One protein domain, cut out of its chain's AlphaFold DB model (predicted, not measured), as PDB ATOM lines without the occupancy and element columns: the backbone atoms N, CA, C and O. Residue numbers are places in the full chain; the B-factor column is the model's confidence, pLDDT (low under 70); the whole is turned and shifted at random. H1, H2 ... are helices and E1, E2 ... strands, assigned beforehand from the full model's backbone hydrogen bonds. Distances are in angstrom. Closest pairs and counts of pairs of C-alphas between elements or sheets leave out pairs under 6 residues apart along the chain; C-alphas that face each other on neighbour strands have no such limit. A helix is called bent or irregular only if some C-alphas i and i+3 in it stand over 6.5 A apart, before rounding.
ATOM      1  N   VAL A 211     186.339 181.780 135.192       95.88
ATOM      2  CA  VAL A 211     186.038 181.483 133.785       95.88
ATOM      3  C   VAL A 211     185.983 182.796 133.009       95.88
ATOM      4  O   VAL A 211     185.505 183.810 133.524       95.88
ATOM      5  N   ASN A 212     186.523 182.815 131.792       97.88
ATOM      6  CA  ASN A 212     186.547 184.007 130.949       97.88
ATOM      7  C   ASN A 212     185.926 183.703 129.587       97.88
ATOM      8  O   ASN A 212     186.631 183.418 128.621       97.88
ATOM      9  N   LEU A 213     184.604 183.842 129.516       98.25
ATOM     10  CA  LEU A 213     183.828 183.543 128.320       98.25
ATOM     11  C   LEU A 213     184.188 184.463 127.152       98.25
ATOM     12  O   LEU A 213     184.099 184.045 126.010       98.25
ATOM     13  N   LYS A 214     184.690 185.676 127.404       98.00
ATOM     14  CA  LYS A 214     185.207 186.557 126.345       98.00
ATOM     15  C   LYS A 214     186.466 186.008 125.671       98.00
ATOM     16  O   LYS A 214     186.681 186.219 124.479       98.00
ATOM     17  N   ALA A 215     187.339 185.350 126.431       97.69
ATOM     18  CA  ALA A 215     188.507 184.682 125.861       97.69
ATOM     19  C   ALA A 215     188.099 183.393 125.133       97.69
ATOM     20  O   ALA A 215     188.601 183.128 124.036       97.69
ATOM     21  N   ASP A 216     187.159 182.647 125.712       98.12
ATOM     22  CA  ASP A 216     186.625 181.415 125.128       98.12
ATOM     23  C   ASP A 216     185.904 181.703 123.803       98.12
ATOM     24  O   ASP A 216     186.201 181.048 122.806       98.12
ATOM     25  N   GLN A 217     185.090 182.764 123.735       98.31
ATOM     26  CA  GLN A 217     184.383 183.212 122.527       98.31
ATOM     27  C   GLN A 217     185.332 183.382 121.336       98.31
ATOM     28  O   GLN A 217     185.079 182.876 120.247       98.31
ATOM     29  N   ARG A 218     186.494 184.014 121.540       97.94
ATOM     30  CA  ARG A 218     187.507 184.178 120.477       97.94
ATOM     31  C   ARG A 218     188.096 182.850 120.012       97.94
ATOM     32  O   ARG A 218     188.591 182.738 118.891       97.94
ATOM     33  N   THR A 219     188.158 181.859 120.892       97.81
ATOM     34  CA  THR A 219     188.625 180.510 120.549       97.81
ATOM     35  C   THR A 219     187.554 179.761 119.772       97.81
ATOM     36  O   THR A 219     187.870 179.167 118.743       97.81
ATOM     37  N   ILE A 220     186.298 179.894 120.184       98.31
ATOM     38  CA  ILE A 220     185.132 179.316 119.517       98.31
ATOM     39  C   ILE A 220     184.942 179.915 118.122       98.31
ATOM     40  O   ILE A 220     184.855 179.170 117.156       98.31
ATOM     41  N   GLN A 221     185.009 181.238 117.957       98.12
ATOM     42  CA  GLN A 221     184.932 181.884 116.638       98.12
ATOM     43  C   GLN A 221     186.026 181.380 115.678       98.12
ATOM     44  O   GLN A 221     185.768 181.113 114.504       98.12
ATOM     45  N   ARG A 222     187.255 181.175 116.177       98.00
ATOM     46  CA  ARG A 222     188.337 180.559 115.386       98.00
ATOM     47  C   ARG A 222     188.040 179.101 115.042       98.00
ATOM     48  O   ARG A 222     188.378 178.665 113.942       98.00
ATOM     49  N   HIS A 223     187.438 178.358 115.965       97.19
ATOM     50  CA  HIS A 223     187.022 176.979 115.743       97.19
ATOM     51  C   HIS A 223     185.924 176.887 114.672       97.19
ATOM     52  O   HIS A 223     186.107 176.153 113.702       97.19
ATOM     53  N   ILE A 224     184.877 177.715 114.758       97.44
ATOM     54  CA  ILE A 224     183.821 177.845 113.742       97.44
ATOM     55  C   ILE A 224     184.452 178.116 112.370       97.44
ATOM     56  O   ILE A 224     184.250 177.351 111.430       97.44
ATOM     57  N   ALA A 225     185.312 179.134 112.254       97.31
ATOM     58  CA  ALA A 225     185.976 179.456 110.988       97.31
ATOM     59  C   ALA A 225     186.845 178.306 110.444       97.31
ATOM     60  O   ALA A 225     186.860 178.049 109.235       97.31
ATOM     61  N   LYS A 226     187.556 177.583 111.323       95.88
ATOM     62  CA  LYS A 226     188.332 176.389 110.948       95.88
ATOM     63  C   LYS A 226     187.415 175.311 110.365       95.88
ATOM     64  O   LYS A 226     187.729 174.777 109.300       95.88
ATOM     65  N   ARG A 227     186.306 175.005 111.039       94.69
ATOM     66  CA  ARG A 227     185.339 173.972 110.639       94.69
ATOM     67  C   ARG A 227     184.642 174.323 109.326       94.69
ATOM     68  O   ARG A 227     184.654 173.502 108.416       94.69
ATOM     69  N   VAL A 228     184.183 175.566 109.158       95.19
ATOM     70  CA  VAL A 228     183.621 176.067 107.885       95.19
ATOM     71  C   VAL A 228     184.598 175.852 106.728       95.19
ATOM     72  O   VAL A 228     184.242 175.293 105.693       95.19
ATOM     73  N   LYS A 229     185.868 176.237 106.908       94.56
ATOM     74  CA  LYS A 229     186.905 176.063 105.878       94.56
ATOM     75  C   LYS A 229     187.202 174.588 105.578       94.56
ATOM     76  O   LYS A 229     187.584 174.256 104.453       94.56
ATOM     77  N   ALA A 230     187.088 173.720 106.579       91.88
ATOM     78  CA  ALA A 230     187.390 172.296 106.475       91.88
ATOM     79  C   ALA A 230     186.208 171.445 105.986       91.88
ATOM     80  O   ALA A 230     186.450 170.324 105.543       91.88
ATOM     81  N   TYR A 231     184.978 171.970 106.006       90.44
ATOM     82  CA  TYR A 231     183.738 171.219 105.777       90.44
ATOM     83  C   TYR A 231     183.797 170.271 104.568       90.44
ATOM     84  O   TYR A 231     183.583 169.072 104.706       90.44
ATOM     85  N   ARG A 232     184.195 170.769 103.389       84.38
ATOM     86  CA  ARG A 232     184.263 169.936 102.171       84.38
ATOM     87  C   ARG A 232     185.306 168.816 102.229       84.38
ATOM     88  O   ARG A 232     185.201 167.864 101.465       84.38
ATOM     89  N   LYS A 233     186.350 168.962 103.049       86.06
ATOM     90  CA  LYS A 233     187.450 167.991 103.151       86.06
ATOM     91  C   LYS A 233     187.170 166.919 104.197       86.06
ATOM     92  O   LYS A 233     187.516 165.768 103.967       86.06
ATOM     93  N   ASN A 234     186.542 167.314 105.302       81.50
ATOM     94  CA  ASN A 234     186.302 166.466 106.462       81.50
ATOM     95  C   ASN A 234     184.816 166.534 106.868       81.50
ATOM     96  O   ASN A 234     184.513 167.061 107.942       81.50
ATOM     97  N   PRO A 235     183.877 166.075 106.020       80.81
ATOM     98  CA  PRO A 235     182.482 165.955 106.432       80.81
ATOM     99  C   PRO A 235     182.332 164.897 107.523       80.81
ATOM    100  O   PRO A 235     183.082 163.920 107.552       80.81
ATOM    101  N   CYS A 236     181.318 165.056 108.365       82.25
ATOM    102  CA  CYS A 236     180.869 164.004 109.264       82.25
ATOM    103  C   CYS A 236     179.930 163.062 108.483       82.25
ATOM    104  O   CYS A 236     178.831 163.494 108.131       82.25
ATOM    105  N   PRO A 237     180.308 161.803 108.169       81.25
ATOM    106  CA  PRO A 237     179.515 160.954 107.269       81.25
ATOM    107  C   PRO A 237     178.104 160.644 107.783       81.25
ATOM    108  O   PRO A 237     177.194 160.409 106.992       81.25
ATOM    109  N   ILE A 238     177.914 160.651 109.106       85.25
ATOM    110  CA  ILE A 238     176.612 160.409 109.744       85.25
ATOM    111  C   ILE A 238     175.635 161.587 109.575       85.25
ATOM    112  O   ILE A 238     174.430 161.396 109.726       85.25
ATOM    113  N   LEU A 239     176.139 162.767 109.198       88.25
ATOM    114  CA  LEU A 239     175.373 163.997 108.954       88.25
ATOM    115  C   LEU A 239     175.133 164.254 107.453       88.25
ATOM    116  O   LEU A 239     174.797 165.361 107.025       88.25
ATOM    117  N   GLY A 240     175.296 163.212 106.635       88.00
ATOM    118  CA  GLY A 240     175.048 163.228 105.195       88.00
ATOM    119  C   GLY A 240     176.279 163.577 104.349       88.00
ATOM    120  O   GLY A 240     177.423 163.370 104.758       88.00
ATOM    121  N   SER A 241     176.047 164.032 103.114       87.19
ATOM    122  CA  SER A 241     177.103 164.206 102.109       87.19
ATOM    123  C   SER A 241     177.545 165.670 101.982       87.19
ATOM    124  O   SER A 241     176.706 166.539 101.774       87.19
ATOM    125  N   PRO A 242     178.857 165.978 101.929       80.31
ATOM    126  CA  PRO A 242     179.366 167.359 101.811       80.31
ATOM    127  C   PRO A 242     178.930 168.114 100.545       80.31
ATOM    128  O   PRO A 242     179.114 169.329 100.460       80.31
ATOM    129  N   GLY A 243     178.464 167.389  99.522       83.38
ATOM    130  CA  GLY A 243     177.972 167.959  98.268       83.38
ATOM    131  C   GLY A 243     176.504 168.379  98.320       83.38
ATOM    132  O   GLY A 243     176.083 169.168  97.476       83.38
ATOM    133  N   ASP A 244     175.753 167.877  99.300       92.50
ATOM    134  CA  ASP A 244     174.349 168.206  99.481       92.50
ATOM    135  C   ASP A 244     174.201 169.552 100.212       92.50
ATOM    136  O   ASP A 244     175.104 169.970 100.951       92.50
ATOM    137  N   PRO A 245     173.078 170.264 100.011       95.12
ATOM    138  CA  PRO A 245     172.838 171.505 100.721       95.12
ATOM    139  C   PRO A 245     172.745 171.304 102.243       95.12
ATOM    140  O   PRO A 245     171.965 170.477 102.712       95.12
ATOM    141  N   VAL A 246     173.494 172.096 103.013       95.38
ATOM    142  CA  VAL A 246     173.442 172.141 104.480       95.38
ATOM    143  C   VAL A 246     172.082 172.670 104.911       95.38
ATOM    144  O   VAL A 246     171.709 173.794 104.571       95.38
ATOM    145  N   LYS A 247     171.342 171.851 105.655       94.50
ATOM    146  CA  LYS A 247     170.010 172.168 106.174       94.50
ATOM    147  C   LYS A 247     170.036 172.634 107.618       94.50
ATOM    148  O   LYS A 247     169.169 173.408 108.009       94.50
ATOM    149  N   LEU A 248     171.003 172.175 108.400       93.94
ATOM    150  CA  LEU A 248     171.122 172.517 109.810       93.94
ATOM    151  C   LEU A 248     172.594 172.725 110.168       93.94
ATOM    152  O   LEU A 248     173.465 171.949 109.780       93.94
ATOM    153  N   ILE A 249     172.853 173.803 110.895       94.75
ATOM    154  CA  ILE A 249     174.143 174.138 111.483       94.75
ATOM    155  C   ILE A 249     173.967 174.092 112.997       94.75
ATOM    156  O   ILE A 249     173.176 174.867 113.539       94.75
ATOM    157  N   THR A 250     174.714 173.234 113.680       93.69
ATOM    158  CA  THR A 250     174.551 173.034 115.125       93.69
ATOM    159  C   THR A 250     175.847 173.327 115.862       93.69
ATOM    160  O   THR A 250     176.900 172.812 115.499       93.69
ATOM    161  N   LEU A 251     175.759 174.142 116.913       94.69
ATOM    162  CA  LEU A 251     176.756 174.264 117.975       94.69
ATOM    163  C   LEU A 251     176.247 173.506 119.202       94.69
ATOM    164  O   LEU A 251     175.406 174.021 119.943       94.69
ATOM    165  N   THR A 252     176.742 172.295 119.430       93.69
ATOM    166  CA  THR A 252     176.446 171.571 120.671       93.69
ATOM    167  C   THR A 252     177.524 171.842 121.708       93.69
ATOM    168  O   THR A 252     178.668 172.159 121.375       93.69
ATOM    169  N   PHE A 253     177.175 171.757 122.986       94.88
ATOM    170  CA  PHE A 253     178.160 171.874 124.052       94.88
ATOM    171  C   PHE A 253     177.843 170.959 125.230       94.88
ATOM    172  O   PHE A 253     176.696 170.579 125.465       94.88
ATOM    173  N   ASP A 254     178.878 170.623 125.990       91.38
ATOM    174  CA  ASP A 254     178.757 169.957 127.282       91.38
ATOM    175  C   ASP A 254     179.553 170.723 128.324       91.38
ATOM    176  O   ASP A 254     180.667 171.177 128.055       91.38
ATOM    177  N   ILE A 255     178.995 170.828 129.525       91.44
ATOM    178  CA  ILE A 255     179.691 171.369 130.692       91.44
ATOM    179  C   ILE A 255     179.553 170.485 131.928       91.44
ATOM    180  O   ILE A 255     180.249 170.733 132.912       91.44
ATOM    181  N   GLU A 256     178.719 169.446 131.900       83.69
ATOM    182  CA  GLU A 256     178.492 168.595 133.070       83.69
ATOM    183  C   GLU A 256     179.570 167.513 133.212       83.69
ATOM    184  O   GLU A 256     180.005 167.228 134.334       83.69
ATOM    185  N   TYR A 257     180.097 166.985 132.100       78.81
ATOM    186  CA  TYR A 257     181.037 165.858 132.131       78.81
ATOM    187  C   TYR A 257     182.432 166.210 131.622       78.81
ATOM    188  O   TYR A 257     183.420 165.961 132.314       78.81
ATOM    189  N   GLU A 258     182.535 166.789 130.429       81.88
ATOM    190  CA  GLU A 258     183.808 166.900 129.710       81.88
ATOM    191  C   GLU A 258     184.233 168.348 129.461       81.88
ATOM    192  O   GLU A 258     185.427 168.656 129.523       81.88
ATOM    193  N   GLY A 259     183.280 169.258 129.231       91.88
ATOM    194  CA  GLY A 259     183.602 170.624 128.822       91.88
ATOM    195  C   GLY A 259     184.052 170.663 127.362       91.88
ATOM    196  O   GLY A 259     185.252 170.631 127.091       91.88
ATOM    197  N   TYR A 260     183.123 170.750 126.412       94.69
ATOM    198  CA  TYR A 260     183.452 170.869 124.988       94.69
ATOM    199  C   TYR A 260     182.421 171.688 124.211       94.69
ATOM    200  O   TYR A 260     181.329 171.972 124.699       94.69
ATOM    201  N   VAL A 261     182.792 172.042 122.981       96.06
ATOM    202  CA  VAL A 261     181.907 172.586 121.946       96.06
ATOM    203  C   VAL A 261     182.096 171.766 120.676       96.06
ATOM    204  O   VAL A 261     183.232 171.616 120.229       96.06
ATOM    205  N   ASP A 262     181.016 171.265 120.091       93.69
ATOM    206  CA  ASP A 262     181.031 170.656 118.763       93.69
ATOM    207  C   ASP A 262     180.324 171.555 117.747       93.69
ATOM    208  O   ASP A 262     179.418 172.313 118.098       93.69
ATOM    209  N   PHE A 263     180.782 171.514 116.496       94.56
ATOM    210  CA  PHE A 263     180.232 172.337 115.426       94.56
ATOM    211  C   PHE A 263     180.063 171.550 114.134       94.56
ATOM    212  O   PHE A 263     181.045 171.178 113.465       94.56
ATOM    213  N   ASP A 264     178.798 171.386 113.766       92.50
ATOM    214  CA  ASP A 264     178.349 170.414 112.788       92.50
ATOM    215  C   ASP A 264     177.465 171.013 111.700       92.50
ATOM    216  O   ASP A 264     176.770 172.015 111.884       92.50
ATOM    217  N   PHE A 265     177.514 170.356 110.541       93.56
ATOM    218  CA  PHE A 265     176.750 170.687 109.348       93.56
ATOM    219  C   PHE A 265     175.973 169.444 108.925       93.56
ATOM    220  O   PHE A 265     176.576 168.457 108.497       93.56
ATOM    221  N   ASP A 266     174.652 169.499 109.030       93.06
ATOM    222  CA  ASP A 266     173.764 168.406 108.654       93.06
ATOM    223  C   ASP A 266     173.116 168.684 107.295       93.06
ATOM    224  O   ASP A 266     172.524 169.740 107.045       93.06
ATOM    225  N   THR A 267     173.270 167.721 106.396       94.00
ATOM    226  CA  THR A 267     172.766 167.740 105.016       94.00
ATOM    227  C   THR A 267     171.670 166.707 104.780       94.00
ATOM    228  O   THR A 267     171.101 166.650 103.684       94.00
ATOM    229  N   ARG A 268     171.352 165.881 105.788       92.75
ATOM    230  CA  ARG A 268     170.351 164.821 105.669       92.75
ATOM    231  C   ARG A 268     169.002 165.408 105.244       92.75
ATOM    232  O   ARG A 268     168.618 166.493 105.691       92.75
ATOM    233  N   PRO A 269     168.232 164.720 104.381       89.44
ATOM    234  CA  PRO A 269     166.930 165.211 103.947       89.44
ATOM    235  C   PRO A 269     165.960 165.496 105.098       89.44
ATOM    236  O   PRO A 269     165.161 166.427 104.983       89.44
ATOM    237  N   ASP A 270     166.068 164.718 106.169       87.06
ATOM    238  CA  ASP A 270     165.284 164.738 107.400       87.06
ATOM    239  C   ASP A 270     166.022 165.395 108.577       87.06
ATOM    240  O   ASP A 270     165.631 165.180 109.720       87.06
ATOM    241  N   ALA A 271     167.061 166.199 108.315       85.69
ATOM    242  CA  ALA A 271     167.685 167.031 109.338       85.69
ATOM    243  C   ALA A 271     166.607 167.897 110.012       85.69
ATOM    244  O   ALA A 271     166.009 168.777 109.386       85.69
ATOM    245  N   ILE A 272     166.330 167.606 111.280       78.25
ATOM    246  CA  ILE A 272     165.350 168.301 112.112       78.25
ATOM    247  C   ILE A 272     166.075 169.000 113.256       78.25
ATOM    248  O   ILE A 272     167.120 168.545 113.704       78.25
ATOM    249  N   SER A 273     165.491 170.078 113.773       65.94
ATOM    250  CA  SER A 273     166.005 170.817 114.934       65.94
ATOM    251  C   SER A 273     165.851 170.068 116.268       65.94
ATOM    252  O   SER A 273     165.909 170.691 117.323       65.94
ATOM    253  N   ASP A 274     165.565 168.766 116.232       65.56
ATOM    254  CA  ASP A 274     165.397 167.954 117.432       65.56
ATOM    255  C   ASP A 274     166.775 167.698 118.042       65.56
ATOM    256  O   ASP A 274     167.684 167.216 117.362       65.56
ATOM    257  N   ILE A 275     166.929 168.046 119.319       59.78
ATOM    258  CA  ILE A 275     168.162 167.829 120.075       59.78
ATOM    259  C   ILE A 275     168.210 166.340 120.400       59.78
ATOM    260  O   ILE A 275     167.826 165.886 121.478       59.78
ATOM    261  N   ARG A 276     168.636 165.547 119.423       59.84
ATOM    262  CA  ARG A 276     168.957 164.151 119.664       59.84
ATOM    263  C   ARG A 276     170.367 164.078 120.203       59.84
ATOM    264  O   ARG A 276     171.266 164.762 119.728       59.84
ATOM    265  N   TRP A 277     170.532 163.221 121.200       56.50
ATOM    266  CA  TRP A 277     171.835 162.768 121.647       56.50
ATOM    267  C   TRP A 277     172.589 162.177 120.457       56.50
ATOM    268  O   TRP A 277     172.306 161.056 120.034       56.50
ATOM    269  N   GLU A 278     173.518 162.947 119.905       60.28
ATOM    270  CA  GLU A 278     174.492 162.471 118.932       60.28
ATOM    271  C   GLU A 278     175.832 162.307 119.657       60.28
ATOM    272  O   GLU A 278     176.211 163.125 120.498       60.28
ATOM    273  N   GLU A 279     176.515 161.190 119.402       58.31
ATOM    274  CA  GLU A 279     177.836 160.951 119.978       58.31
ATOM    275  C   GLU A 279     178.803 162.041 119.496       58.31
ATOM    276  O   GLU A 279     178.850 162.359 118.307       58.31
ATOM    277  N   ARG A 280     179.565 162.602 120.444       66.00
ATOM    278  CA  ARG A 280     180.620 163.604 120.230       66.00
ATOM    279  C   ARG A 280     181.444 163.274 118.980       66.00
ATOM    280  O   ARG A 280     181.979 162.167 118.876       66.00
ATOM    281  N   THR A 281     181.614 164.233 118.068       67.62
ATOM    282  CA  THR A 281     182.497 164.026 116.918       67.62
ATOM    283  C   THR A 281     183.965 164.117 117.342       67.62
ATOM    284  O   THR A 281     184.330 164.785 118.314       67.62
ATOM    285  N   GLU A 282     184.860 163.467 116.593       75.06
ATOM    286  CA  GLU A 282     186.308 163.514 116.861       75.06
ATOM    287  C   GLU A 282     186.917 164.929 116.721       75.06
ATOM    288  O   GLU A 282     188.063 165.155 117.107       75.06
ATOM    289  N   GLU A 283     186.175 165.896 116.170       82.50
ATOM    290  CA  GLU A 283     186.668 167.233 115.813       82.50
ATOM    291  C   GLU A 283     186.185 168.350 116.751       82.50
ATOM    292  O   GLU A 283     186.355 169.527 116.420       82.50
ATOM    293  N   CYS A 284     185.637 168.025 117.922       91.38
ATOM    294  CA  CYS A 284     185.163 169.024 118.878       91.38
ATOM    295  C   CYS A 284     186.296 169.904 119.461       91.38
ATOM    296  O   CYS A 284     187.471 169.522 119.549       91.38
ATOM    297  N   LEU A 285     185.938 171.086 119.958       95.00
ATOM    298  CA  LEU A 285     186.808 171.953 120.748       95.00
ATOM    299  C   LEU A 285     186.695 171.619 122.241       95.00
ATOM    300  O   LEU A 285     185.674 171.894 122.863       95.00
ATOM    301  N   GLU A 286     187.769 171.105 122.837       94.19
ATOM    302  CA  GLU A 286     187.823 170.864 124.283       94.19
ATOM    303  C   GLU A 286     188.005 172.166 125.076       94.19
ATOM    304  O   GLU A 286     188.920 172.959 124.823       94.19
ATOM    305  N   ILE A 287     187.148 172.360 126.079       95.44
ATOM    306  CA  ILE A 287     187.132 173.499 127.001       95.44
ATOM    307  C   ILE A 287     186.936 172.982 128.443       95.44
ATOM    308  O   ILE A 287     185.943 173.287 129.109       95.44
ATOM    309  N   PRO A 288     187.895 172.199 128.975       90.38
ATOM    310  CA  PRO A 288     187.722 171.461 130.231       90.38
ATOM    311  C   PRO A 288     187.483 172.366 131.448       90.38
ATOM    312  O   PRO A 288     186.898 171.945 132.444       90.38
ATOM    313  N   HIS A 289     187.907 173.634 131.389       93.06
ATOM    314  CA  HIS A 289     187.667 174.581 132.478       93.06
ATOM    315  C   HIS A 289     186.190 174.963 132.643       93.06
ATOM    316  O   HIS A 289     185.847 175.536 133.678       93.06
ATOM    317  N   TRP A 290     185.320 174.657 131.674       94.94
ATOM    318  CA  TRP A 290     183.872 174.788 131.840       94.94
ATOM    319  C   TRP A 290     183.328 173.747 132.812       94.94
ATOM    320  O   TRP A 290     182.680 174.111 133.793       94.94
ATOM    321  N   ASN A 291     183.701 172.478 132.623       91.19
ATOM    322  CA  ASN A 291     183.358 171.423 133.567       91.19
ATOM    323  C   ASN A 291     183.927 171.689 134.961       91.19
ATOM    324  O   ASN A 291     183.212 171.623 135.957       91.19
ATOM    325  N   GLU A 292     185.193 172.100 135.046       90.06
ATOM    326  CA  GLU A 292     185.791 172.476 136.330       90.06
ATOM    327  C   GLU A 292     185.054 173.640 137.010       90.06
ATOM    328  O   GLU A 292     185.015 173.705 138.242       90.06
ATOM    329  N   GLY A 293     184.503 174.565 136.218       91.31
ATOM    330  CA  GLY A 293     183.641 175.645 136.683       91.31
ATOM    331  C   GLY A 293     182.355 175.102 137.299       91.31
ATOM    332  O   GLY A 293     182.074 175.420 138.454       91.31
ATOM    333  N   MET A 294     181.641 174.233 136.579       89.31
ATOM    334  CA  MET A 294     180.420 173.561 137.046       89.31
ATOM    335  C   MET A 294     180.665 172.770 138.339       89.31
ATOM    336  O   MET A 294     180.038 173.009 139.373       89.31
ATOM    337  N   GLN A 295     181.702 171.929 138.329       84.38
ATOM    338  CA  GLN A 295     182.169 171.146 139.474       84.38
ATOM    339  C   GLN A 295     182.479 172.000 140.707       84.38
ATOM    340  O   GLN A 295     182.403 171.523 141.840       84.38
ATOM    341  N   ARG A 296     182.874 173.260 140.513       86.00
ATOM    342  CA  ARG A 296     183.227 174.165 141.605       86.00
ATOM    343  C   ARG A 296     182.003 174.758 142.298       86.00
ATOM    344  O   ARG A 296     181.999 174.793 143.526       86.00
ATOM    345  N   PHE A 297     181.030 175.282 141.554       86.31
ATOM    346  CA  PHE A 297     179.912 175.997 142.180       86.31
ATOM    347  C   PHE A 297     178.719 175.093 142.500       86.31
ATOM    348  O   PHE A 297     178.121 175.308 143.552       86.31
ATOM    349  N   CYS A 298     178.423 174.074 141.682       81.75
ATOM    350  CA  CYS A 298     177.324 173.140 141.955       81.75
ATOM    351  C   CYS A 298     177.692 172.127 143.034       81.75
ATOM    352  O   CYS A 298     176.993 172.000 144.034       81.75
ATOM    353  N   TYR A 299     178.826 171.444 142.867       75.94
ATOM    354  CA  TYR A 299     179.156 170.293 143.712       75.94
ATOM    355  C   TYR A 299     179.931 170.679 144.974       75.94
ATOM    356  O   TYR A 299     179.633 170.170 146.050       75.94
ATOM    357  N   ASP A 300     180.888 171.612 144.887       75.38
ATOM    358  CA  ASP A 300     181.638 172.040 146.083       75.38
ATOM    359  C   ASP A 300     180.984 173.218 146.822       75.38
ATOM    360  O   ASP A 300     181.485 173.653 147.861       75.38
ATOM    361  N   GLY A 301     179.932 173.821 146.258       81.88
ATOM    362  CA  GLY A 301     179.326 175.037 146.802       81.88
ATOM    363  C   GLY A 301     180.257 176.257 146.804       81.88
ATOM    364  O   GLY A 301     180.017 177.233 147.520       81.88
ATOM    365  N   ILE A 302     181.354 176.231 146.036       86.62
ATOM    366  CA  ILE A 302     182.347 177.304 146.039       86.62
ATOM    367  C   ILE A 302     182.035 178.298 144.917       86.62
ATOM    368  O   ILE A 302     181.999 177.916 143.750       86.62
ATOM    369  N   PRO A 303     181.938 179.609 145.198       92.44
ATOM    370  CA  PRO A 303     181.625 180.566 144.152       92.44
ATOM    371  C   PRO A 303     182.631 180.595 142.991       92.44
ATOM    372  O   PRO A 303     183.859 180.497 143.181       92.44
ATOM    373  N   LEU A 304     182.093 180.820 141.792       94.50
ATOM    374  CA  LEU A 304     182.818 180.942 140.533       94.50
ATOM    375  C   LEU A 304     182.755 182.388 140.031       94.50
ATOM    376  O   LEU A 304     181.679 182.963 139.903       94.50
ATOM    377  N   ASN A 305     183.905 182.995 139.728       96.38
ATOM    378  CA  ASN A 305     183.915 184.308 139.077       96.38
ATOM    379  C   ASN A 305     183.900 184.110 137.562       96.38
ATOM    380  O   ASN A 305     184.754 183.396 137.036       96.38
ATOM    381  N   VAL A 306     182.994 184.777 136.860       97.31
ATOM    382  CA  VAL A 306     182.850 184.649 135.409       97.31
ATOM    383  C   VAL A 306     182.994 186.022 134.768       97.31
ATOM    384  O   VAL A 306     182.339 186.979 135.171       97.31
ATOM    385  N   THR A 307     183.882 186.136 133.782       98.25
ATOM    386  CA  THR A 307     183.855 187.256 132.831       98.25
ATOM    387  C   THR A 307     182.963 186.828 131.676       98.25
ATOM    388  O   THR A 307     183.305 185.862 130.992       98.25
ATOM    389  N   LEU A 308     181.828 187.498 131.493       98.19
ATOM    390  CA  LEU A 308     180.899 187.238 130.395       98.19
ATOM    391  C   LEU A 308     181.523 187.652 129.055       98.19
ATOM    392  O   LEU A 308     182.574 188.302 129.016       98.19
ATOM    393  N   HIS A 309     180.905 187.245 127.947       97.25
ATOM    394  CA  HIS A 309     181.449 187.474 126.605       97.25
ATOM    395  C   HIS A 309     181.487 188.970 126.230       97.25
ATOM    396  O   HIS A 309     182.451 189.431 125.614       97.25
ATOM    397  N   ASP A 310     180.537 189.766 126.733       96.69
ATOM    398  CA  ASP A 310     180.541 191.234 126.637       96.69
ATOM    399  C   ASP A 310     181.694 191.892 127.440       96.69
ATOM    400  O   ASP A 310     182.109 193.026 127.183       96.69
ATOM    401  N   GLY A 311     182.321 191.146 128.354       97.00
ATOM    402  CA  GLY A 311     183.406 191.587 129.229       97.00
ATOM    403  C   GLY A 311     182.958 192.059 130.611       97.00
ATOM    404  O   GLY A 311     183.822 192.388 131.434       97.00
ATOM    405  N   SER A 312     181.653 192.072 130.888       97.75
ATOM    406  CA  SER A 312     181.129 192.264 132.236       97.75
ATOM    407  C   SER A 312     181.559 191.107 133.145       97.75
ATOM    408  O   SER A 312     181.972 190.034 132.695       97.75
ATOM    409  N   LYS A 313     181.552 191.338 134.458       97.81
ATOM    410  CA  LYS A 313     182.003 190.357 135.450       97.81
ATOM    411  C   LYS A 313     180.857 190.030 136.386       97.81
ATOM    412  O   LYS A 313     180.246 190.937 136.940       97.81
ATOM    413  N   THR A 314     180.639 188.745 136.609       96.69
ATOM    414  CA  THR A 314     179.655 188.228 137.554       96.69
ATOM    415  C   THR A 314     180.288 187.180 138.466       96.69
ATOM    416  O   THR A 314     181.393 186.682 138.219       96.69
ATOM    417  N   LYS A 315     179.599 186.866 139.558       96.19
ATOM    418  CA  LYS A 315     179.971 185.814 140.497       96.19
ATOM    419  C   LYS A 315     178.772 184.890 140.654       96.19
ATOM    420  O   LYS A 315     177.729 185.331 141.120       96.19
ATOM    421  N   ILE A 316     178.950 183.629 140.285       93.69
ATOM    422  CA  ILE A 316     177.940 182.581 140.419       93.69
ATOM    423  C   ILE A 316     178.161 181.893 141.766       93.69
ATOM    424  O   ILE A 316     179.294 181.550 142.122       93.69
ATOM    425  N   THR A 317     177.089 181.752 142.534       92.06
ATOM    426  CA  THR A 317     177.039 181.004 143.795       92.06
ATOM    427  C   THR A 317     176.191 179.750 143.595       92.06
ATOM    428  O   THR A 317     175.437 179.671 142.629       92.06
ATOM    429  N   SER A 318     176.292 178.774 144.499       84.06
ATOM    430  CA  SER A 318     175.463 177.557 144.460       84.06
ATOM    431  C   SER A 318     173.957 177.845 144.499       84.06
ATOM    432  O   SER A 318     173.167 177.075 143.972       84.06
ATOM    433  N   GLU A 319     173.554 178.979 145.074       85.62
ATOM    434  CA  GLU A 319     172.156 179.425 145.144       85.62
ATOM    435  C   GLU A 319     171.582 179.877 143.793       85.62
ATOM    436  O   GLU A 319     170.366 179.960 143.648       85.62
ATOM    437  N   ALA A 320     172.430 180.193 142.809       82.19
ATOM    438  CA  ALA A 320     171.982 180.696 141.512       82.19
ATOM    439  C   ALA A 320     171.310 179.616 140.642       82.19
ATOM    440  O   ALA A 320     170.619 179.963 139.688       82.19
ATOM    441  N   GLY A 321     171.494 178.332 140.975       78.19
ATOM    442  CA  GLY A 321     171.076 177.206 140.141       78.19
ATOM    443  C   GLY A 321     172.040 176.939 138.979       78.19
ATOM    444  O   GLY A 321     172.800 177.814 138.555       78.19
ATOM    445  N   GLU A 322     172.021 175.705 138.479       76.56
ATOM    446  CA  GLU A 322     172.947 175.210 137.444       76.56
ATOM    447  C   GLU A 322     172.706 175.914 136.094       76.56
ATOM    448  O   GLU A 322     173.651 176.363 135.435       76.56
ATOM    449  N   ASP A 323     171.430 176.162 135.778       87.12
ATOM    450  CA  ASP A 323     170.953 176.792 134.540       87.12
ATOM    451  C   ASP A 323     171.574 178.174 134.260       87.12
ATOM    452  O   ASP A 323     171.682 178.603 133.109       87.12
ATOM    453  N   VAL A 324     171.989 178.916 135.296       91.50
ATOM    454  CA  VAL A 324     172.582 180.253 135.115       91.50
ATOM    455  C   VAL A 324     173.922 180.158 134.392       91.50
ATOM    456  O   VAL A 324     174.215 180.979 133.517       91.50
ATOM    457  N   TYR A 325     174.740 179.167 134.742       92.56
ATOM    458  CA  TYR A 325     176.043 178.997 134.114       92.56
ATOM    459  C   TYR A 325     175.911 178.482 132.680       92.56
ATOM    460  O   TYR A 325     176.565 179.016 131.778       92.56
ATOM    461  N   GLU A 326     175.000 177.530 132.464       93.12
ATOM    462  CA  GLU A 326     174.619 177.040 131.135       93.12
ATOM    463  C   GLU A 326     174.162 178.175 130.228       93.12
ATOM    464  O   GLU A 326     174.656 178.311 129.110       93.12
ATOM    465  N   ARG A 327     173.281 179.050 130.727       94.75
ATOM    466  CA  ARG A 327     172.771 180.192 129.968       94.75
ATOM    467  C   ARG A 327     173.875 181.150 129.539       94.75
ATOM    468  O   ARG A 327     173.861 181.592 128.397       94.75
ATOM    469  N   TYR A 328     174.850 181.451 130.397       96.88
ATOM    470  CA  TYR A 328     175.961 182.325 130.004       96.88
ATOM    471  C   TYR A 328     176.827 181.736 128.888       96.88
ATOM    472  O   TYR A 328     177.320 182.482 128.036       96.88
ATOM    473  N   ILE A 329     177.026 180.419 128.902       97.19
ATOM    474  CA  ILE A 329     177.773 179.710 127.862       97.19
ATOM    475  C   ILE A 329     176.949 179.641 126.577       97.19
ATOM    476  O   ILE A 329     177.438 180.055 125.527       97.19
ATOM    477  N   GLY A 330     175.691 179.214 126.671       96.62
ATOM    478  CA  GLY A 330     174.771 179.137 125.545       96.62
ATOM    479  C   GLY A 330     174.573 180.483 124.847       96.62
ATOM    480  O   GLY A 330     174.685 180.557 123.628       96.62
ATOM    481  N   ASP A 331     174.387 181.572 125.602       97.19
ATOM    482  CA  ASP A 331     174.240 182.920 125.037       97.19
ATOM    483  C   ASP A 331     175.505 183.362 124.289       97.19
ATOM    484  O   ASP A 331     175.423 183.908 123.194       97.19
ATOM    485  N   MET A 332     176.689 183.063 124.829       98.31
ATOM    486  CA  MET A 332     177.960 183.345 124.155       98.31
ATOM    487  C   MET A 332     178.132 182.529 122.861       98.31
ATOM    488  O   MET A 332     178.651 183.051 121.869       98.31
ATOM    489  N   LEU A 333     177.688 181.268 122.848       98.31
ATOM    490  CA  LEU A 333     177.704 180.412 121.657       98.31
ATOM    491  C   LEU A 333     176.715 180.901 120.596       98.31
ATOM    492  O   LEU A 333     177.093 181.008 119.428       98.31
ATOM    493  N   ARG A 334     175.494 181.271 121.001       97.69
ATOM    494  CA  ARG A 334     174.494 181.908 120.133       97.69
ATOM    495  C   ARG A 334     175.075 183.138 119.463       97.69
ATOM    496  O   ARG A 334     175.054 183.232 118.239       97.69
ATOM    497  N   ASP A 335     175.608 184.059 120.255       97.62
ATOM    498  CA  ASP A 335     176.098 185.332 119.733       97.62
ATOM    499  C   ASP A 335     177.308 185.102 118.809       97.62
ATOM    500  O   ASP A 335     177.407 185.717 117.753       97.62
ATOM    501  N   SER A 336     178.158 184.111 119.107       98.06
ATOM    502  CA  SER A 336     179.240 183.692 118.200       98.06
ATOM    503  C   SER A 336     178.736 183.162 116.854       98.06
ATOM    504  O   SER A 336     179.376 183.395 115.827       98.06
ATOM    505  N   LEU A 337     177.621 182.427 116.853       97.00
ATOM    506  CA  LEU A 337     177.020 181.874 115.641       97.00
ATOM    507  C   LEU A 337     176.344 182.962 114.798       97.00
ATOM    508  O   LEU A 337     176.477 182.965 113.572       97.00
ATOM    509  N   ILE A 338     175.675 183.913 115.456       96.62
ATOM    510  CA  ILE A 338     175.093 185.100 114.817       96.62
ATOM    511  C   ILE A 338     176.198 185.956 114.185       96.62
ATOM    512  O   ILE A 338     176.114 186.242 112.991       96.62
ATOM    513  N   ASP A 339     177.269 186.269 114.921       97.00
ATOM    514  CA  ASP A 339     178.419 187.034 114.412       97.00
ATOM    515  C   ASP A 339     179.058 186.357 113.183       97.00
ATOM    516  O   ASP A 339     179.421 187.002 112.192       97.00
ATOM    517  N   ALA A 340     179.198 185.026 113.223       96.75
ATOM    518  CA  ALA A 340     179.707 184.243 112.100       96.75
ATOM    519  C   ALA A 340     178.810 184.379 110.858       96.75
ATOM    520  O   ALA A 340     179.317 184.576 109.752       96.75
ATOM    521  N   ARG A 341     177.485 184.341 111.031       95.75
ATOM    522  CA  ARG A 341     176.542 184.575 109.932       95.75
ATOM    523  C   ARG A 341     176.653 185.995 109.385       95.75
ATOM    524  O   ARG A 341     176.780 186.166 108.177       95.75
ATOM    525  N   GLU A 342     176.596 187.001 110.251       96.81
ATOM    526  CA  GLU A 342     176.570 188.415 109.849       96.81
ATOM    527  C   GLU A 342     177.868 188.867 109.171       96.81
ATOM    528  O   GLU A 342     177.853 189.762 108.329       96.81
ATOM    529  N   SER A 343     178.988 188.210 109.476       96.75
ATOM    530  CA  SER A 343     180.271 188.441 108.804       96.75
ATOM    531  C   SER A 343     180.418 187.739 107.446       96.75
ATOM    532  O   SER A 343     181.479 187.848 106.827       96.75
ATOM    533  N   GLY A 344     179.395 187.015 106.976       97.06
ATOM    534  CA  GLY A 344     179.435 186.269 105.712       97.06
ATOM    535  C   GLY A 344     180.323 185.022 105.764       97.06
ATOM    536  O   GLY A 344     180.733 184.492 104.729       97.06
ATOM    537  N   LEU A 345     180.658 184.518 106.962       97.31
ATOM    538  CA  LEU A 345     181.541 183.354 107.100       97.31
ATOM    539  C   LEU A 345     180.976 182.121 106.379       97.31
ATOM    540  O   LEU A 345     181.738 181.299 105.867       97.31
ATOM    541  N   PHE A 346     179.650 182.005 106.318       96.38
ATOM    542  CA  PHE A 346     178.947 180.871 105.724       96.38
ATOM    543  C   PHE A 346     178.670 181.011 104.220       96.38
ATOM    544  O   PHE A 346     178.192 180.050 103.623       96.38
ATOM    545  N   ASP A 347     179.033 182.126 103.575       95.19
ATOM    546  CA  ASP A 347     178.678 182.420 102.172       95.19
ATOM    547  C   ASP A 347     179.205 181.385 101.162       95.19
ATOM    548  O   ASP A 347     178.657 181.213 100.076       95.19
ATOM    549  N   ASN A 348     180.282 180.675 101.514       92.19
ATOM    550  CA  ASN A 348     180.896 179.649 100.662       92.19
ATOM    551  C   ASN A 348     180.378 178.225 100.930       92.19
ATOM    552  O   ASN A 348     180.803 177.273 100.259       92.19
ATOM    553  N   LEU A 349     179.505 178.052 101.925       94.12
ATOM    554  CA  LEU A 349     178.864 176.773 102.200       94.12
ATOM    555  C   LEU A 349     177.686 176.569 101.238       94.12
ATOM    556  O   LEU A 349     177.003 177.529 100.887       94.12
ATOM    557  N   PRO A 350     177.421 175.327 100.795       94.62
ATOM    558  CA  PRO A 350     176.230 175.033 100.012       94.62
ATOM    559  C   PRO A 350     175.012 175.052 100.944       94.62
ATOM    560  O   PRO A 350     174.556 174.003 101.362       94.62
ATOM    561  N   LEU A 351     174.512 176.216 101.351       95.19
ATOM    562  CA  LEU A 351     173.369 176.282 102.266       95.19
ATOM    563  C   LEU A 351     172.060 175.960 101.533       95.19
ATOM    564  O   LEU A 351     171.825 176.421 100.413       95.19
ATOM    565  N   ALA A 352     171.187 175.187 102.174       95.19
ATOM    566  CA  ALA A 352     169.800 175.059 101.750       95.19
ATOM    567  C   ALA A 352     169.067 176.396 101.930       95.19
ATOM    568  O   ALA A 352     169.431 177.215 102.775       95.19
ATOM    569  N   ARG A 353     167.982 176.593 101.168       91.56
ATOM    570  CA  ARG A 353     167.155 177.807 101.256       91.56
ATOM    571  C   ARG A 353     166.587 178.048 102.662       91.56
ATOM    572  O   ARG A 353     166.357 179.182 103.051       91.56
ATOM    573  N   GLU A 354     166.339 176.973 103.396       89.44
ATOM    574  CA  GLU A 354     165.773 176.986 104.747       89.44
ATOM    575  C   GLU A 354     166.796 176.396 105.726       89.44
ATOM    576  O   GLU A 354     166.484 175.514 106.520       89.44
ATOM    577  N   CYS A 355     168.061 176.815 105.609       92.69
ATOM    578  CA  CYS A 355     169.094 176.392 106.546       92.69
ATOM    579  C   CYS A 355     168.772 176.919 107.953       92.69
ATOM    580  O   CYS A 355     168.537 178.112 108.138       92.69
ATOM    581  N   PHE A 356     168.817 176.044 108.950       92.25
ATOM    582  CA  PHE A 356     168.585 176.378 110.349       92.25
ATOM    583  C   PHE A 356     169.901 176.469 111.127       92.25
ATOM    584  O   PHE A 356     170.888 175.833 110.761       92.25
ATOM    585  N   MET A 357     169.919 177.254 112.205       94.19
ATOM    586  CA  MET A 357     171.042 177.332 113.142       94.19
ATOM    587  C   MET A 357     170.555 177.032 114.554       94.19
ATOM    588  O   MET A 357     169.557 177.604 114.988       94.19
ATOM    589  N   LEU A 358     171.279 176.167 115.257       93.56
ATOM    590  CA  LEU A 358     170.943 175.685 116.591       93.56
ATOM    591  C   LEU A 358     172.157 175.797 117.518       93.56
ATOM    592  O   LEU A 358     173.281 175.484 117.131       93.56
ATOM    593  N   VAL A 359     171.918 176.207 118.759       95.00
ATOM    594  CA  VAL A 359     172.843 176.054 119.884       95.00
ATOM    595  C   VAL A 359     172.145 175.221 120.943       95.00
ATOM    596  O   VAL A 359     171.063 175.600 121.382       95.00
ATOM    597  N   ALA A 360     172.747 174.115 121.369       92.12
ATOM    598  CA  ALA A 360     172.119 173.214 122.331       92.12
ATOM    599  C   ALA A 360     173.124 172.629 123.323       92.12
ATOM    600  O   ALA A 360     174.238 172.247 122.961       92.12
ATOM    601  N   GLY A 361     172.707 172.541 124.580       89.50
ATOM    602  CA  GLY A 361     173.394 171.755 125.589       89.50
ATOM    603  C   GLY A 361     173.092 170.271 125.408       89.50
ATOM    604  O   GLY A 361     171.940 169.899 125.214       89.50
ATOM    605  N   THR A 362     174.110 169.418 125.475       84.25
ATOM    606  CA  THR A 362     173.914 167.960 125.453       84.25
ATOM    607  C   THR A 362     173.349 167.492 126.794       84.25
ATOM    608  O   THR A 362     172.248 166.955 126.831       84.25
ATOM    609  N   HIS A 363     174.018 167.811 127.905       78.56
ATOM    610  CA  HIS A 363     173.523 167.605 129.276       78.56
ATOM    611  C   HIS A 363     173.063 168.915 129.939       78.56
ATOM    612  O   HIS A 363     173.312 169.142 131.115       78.56
ATOM    613  N   ALA A 364     172.474 169.831 129.172       75.38
ATOM    614  CA  ALA A 364     172.117 171.156 129.671       75.38
ATOM    615  C   ALA A 364     170.705 171.549 129.227       75.38
ATOM    616  O   ALA A 364     170.243 171.161 128.155       75.38
ATOM    617  N   ASN A 365     170.040 172.383 130.023       83.38
ATOM    618  CA  ASN A 365     168.685 172.884 129.776       83.38
ATOM    619  C   ASN A 365     168.657 174.062 128.780       83.38
ATOM    620  O   ASN A 365     167.665 174.790 128.682       83.38
ATOM    621  N   TYR A 366     169.750 174.289 128.045       88.69
ATOM    622  CA  TYR A 366     169.877 175.385 127.092       88.69
ATOM    623  C   TYR A 366     169.618 174.929 125.656       88.69
ATOM    624  O   TYR A 366     170.305 174.050 125.141       88.69
ATOM    625  N   ALA A 367     168.711 175.629 124.976       90.62
ATOM    626  CA  ALA A 367     168.496 175.520 123.540       90.62
ATOM    627  C   ALA A 367     168.214 176.905 122.937       90.62
ATOM    628  O   ALA A 367     167.460 177.699 123.505       90.62
ATOM    629  N   TRP A 368     168.813 177.191 121.783       92.12
ATOM    630  CA  TRP A 368     168.517 178.366 120.973       92.12
ATOM    631  C   TRP A 368     168.451 178.006 119.481       92.12
ATOM    632  O   TRP A 368     169.398 177.406 118.979       92.12
ATOM    633  N   PRO A 369     167.418 178.443 118.745       84.12
ATOM    634  CA  PRO A 369     166.242 179.144 119.256       84.12
ATOM    635  C   PRO A 369     165.420 178.266 120.208       84.12
ATOM    636  O   PRO A 369     165.400 177.046 120.073       84.12
TER     637      PRO A 369
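Overview. This is residues 211 to 369 of the 386 residues of an uncharacterized protein of Rosistilla oblonga (UniProt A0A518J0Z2). Look for an elongated slab in two layers, helices on one face of a sheet: the strands E2, E1 and E5 make one layer, and the helices H1 and H3 cover one face of it, steeply tilted to each other. At one end of the long axis sits a small head, the hairpin of E3 and E4 with H2 packed on it, while the long link of residues 267 to 287 loops over the sheet's other face. The printed part has 159 residues, with three named helices and five named strands in the order H1 E1 E2 H2 E3 E4 H3 E5, and its class is mixed, helices and strands. The larger sheet runs E2, E1, E5 and is mixed, E1 antiparallel to E2 and parallel to E5; the smaller, E3 and E4, is antiparallel. The whole is compact, with a radius of gyration of the C-alphas of 15.9 A, and spans 49 by 29 by 25 A.

Along the chain. Begin with the larger sheet. Find C-alpha 246 at (173.442, 172.141, 104.480); from there E1, residues 246 to 254, runs 23.5 A. E2, residues 260 to 266, is 19.2 A long. E5, residues 351 to 361, measures 23.8 A from end to end, bends by 96 degrees at residue 354 and ends at C-alpha 361, (173.394, 171.755, 125.589). Then find C-alpha 213 at (183.828, 183.543, 128.320), where H1, residues 213 to 230, begins its 24.8 A. H3, residues 323 to 342, is the longest helix, 27.9 A. H2, residues 288 to 299, is 16.0 A long and neither bent nor irregular, but only just: C-alphas 296 and 299 are 6.0 A apart. The short strands are E3, residues 304 to 307, 10.0 A, and E4, residues 313 to 316, 10.1 A.

Arrangement. E1 is the inner strand of the larger sheet, which is twisted, its C-alphas lying up to 4.3 A off the best plane. In the hairpin of E1 and E2, look for N 262 and O 252 at 2.8 A and N 250 and O 264 at 3.0 A. E1 and E5 are parallel at 10 degrees, with N 356 and O 247 at 2.8 A. H3 is on this sheet at a height of 9.1 A, over E1 and E5, and runs along the strands, at 17 degrees to E5 on the local plane; the closest C-alphas of H3 and E5 are those of Arg 334 and Val 359, 6.1 A apart. H1 is on the same face, over E2, with Ile 224 and Phe 263 their closest C-alphas at 6.8 A. H1 and H3 touch, with the C-alphas of Gln 221 and Ser 336 closest at 6.2 A, and run the same way at a steep tilt of 46 degrees. H2 only grazes the sheet, with residues 288 to 291. H2 and H3 are close but not clearly touching, their closest C-alphas being Met 294 and Tyr 325 at 7.6 A. The closest C-alphas of H2 and E3 are Phe 297 and Leu 304, 6.0 A apart. E3 and E4 form a hairpin, with N 306 and O 314 at 2.8 A. In H3 every O i to N i+4 pair is within hydrogen-bond range; in H1 it is 13 of 14 and in H2 7 of 8.

Size, cuts and confidence. The two C-alphas farthest apart are those of Gly 243 and Gly 301, 49.1 A. The printed part has no cut. The links from H1 to E1, 15 residues, and from E2 to H2, 21 residues, are long. Mean pLDDT of the printed part is 90.0; look for the low values, under 70, at residues 273 to 281.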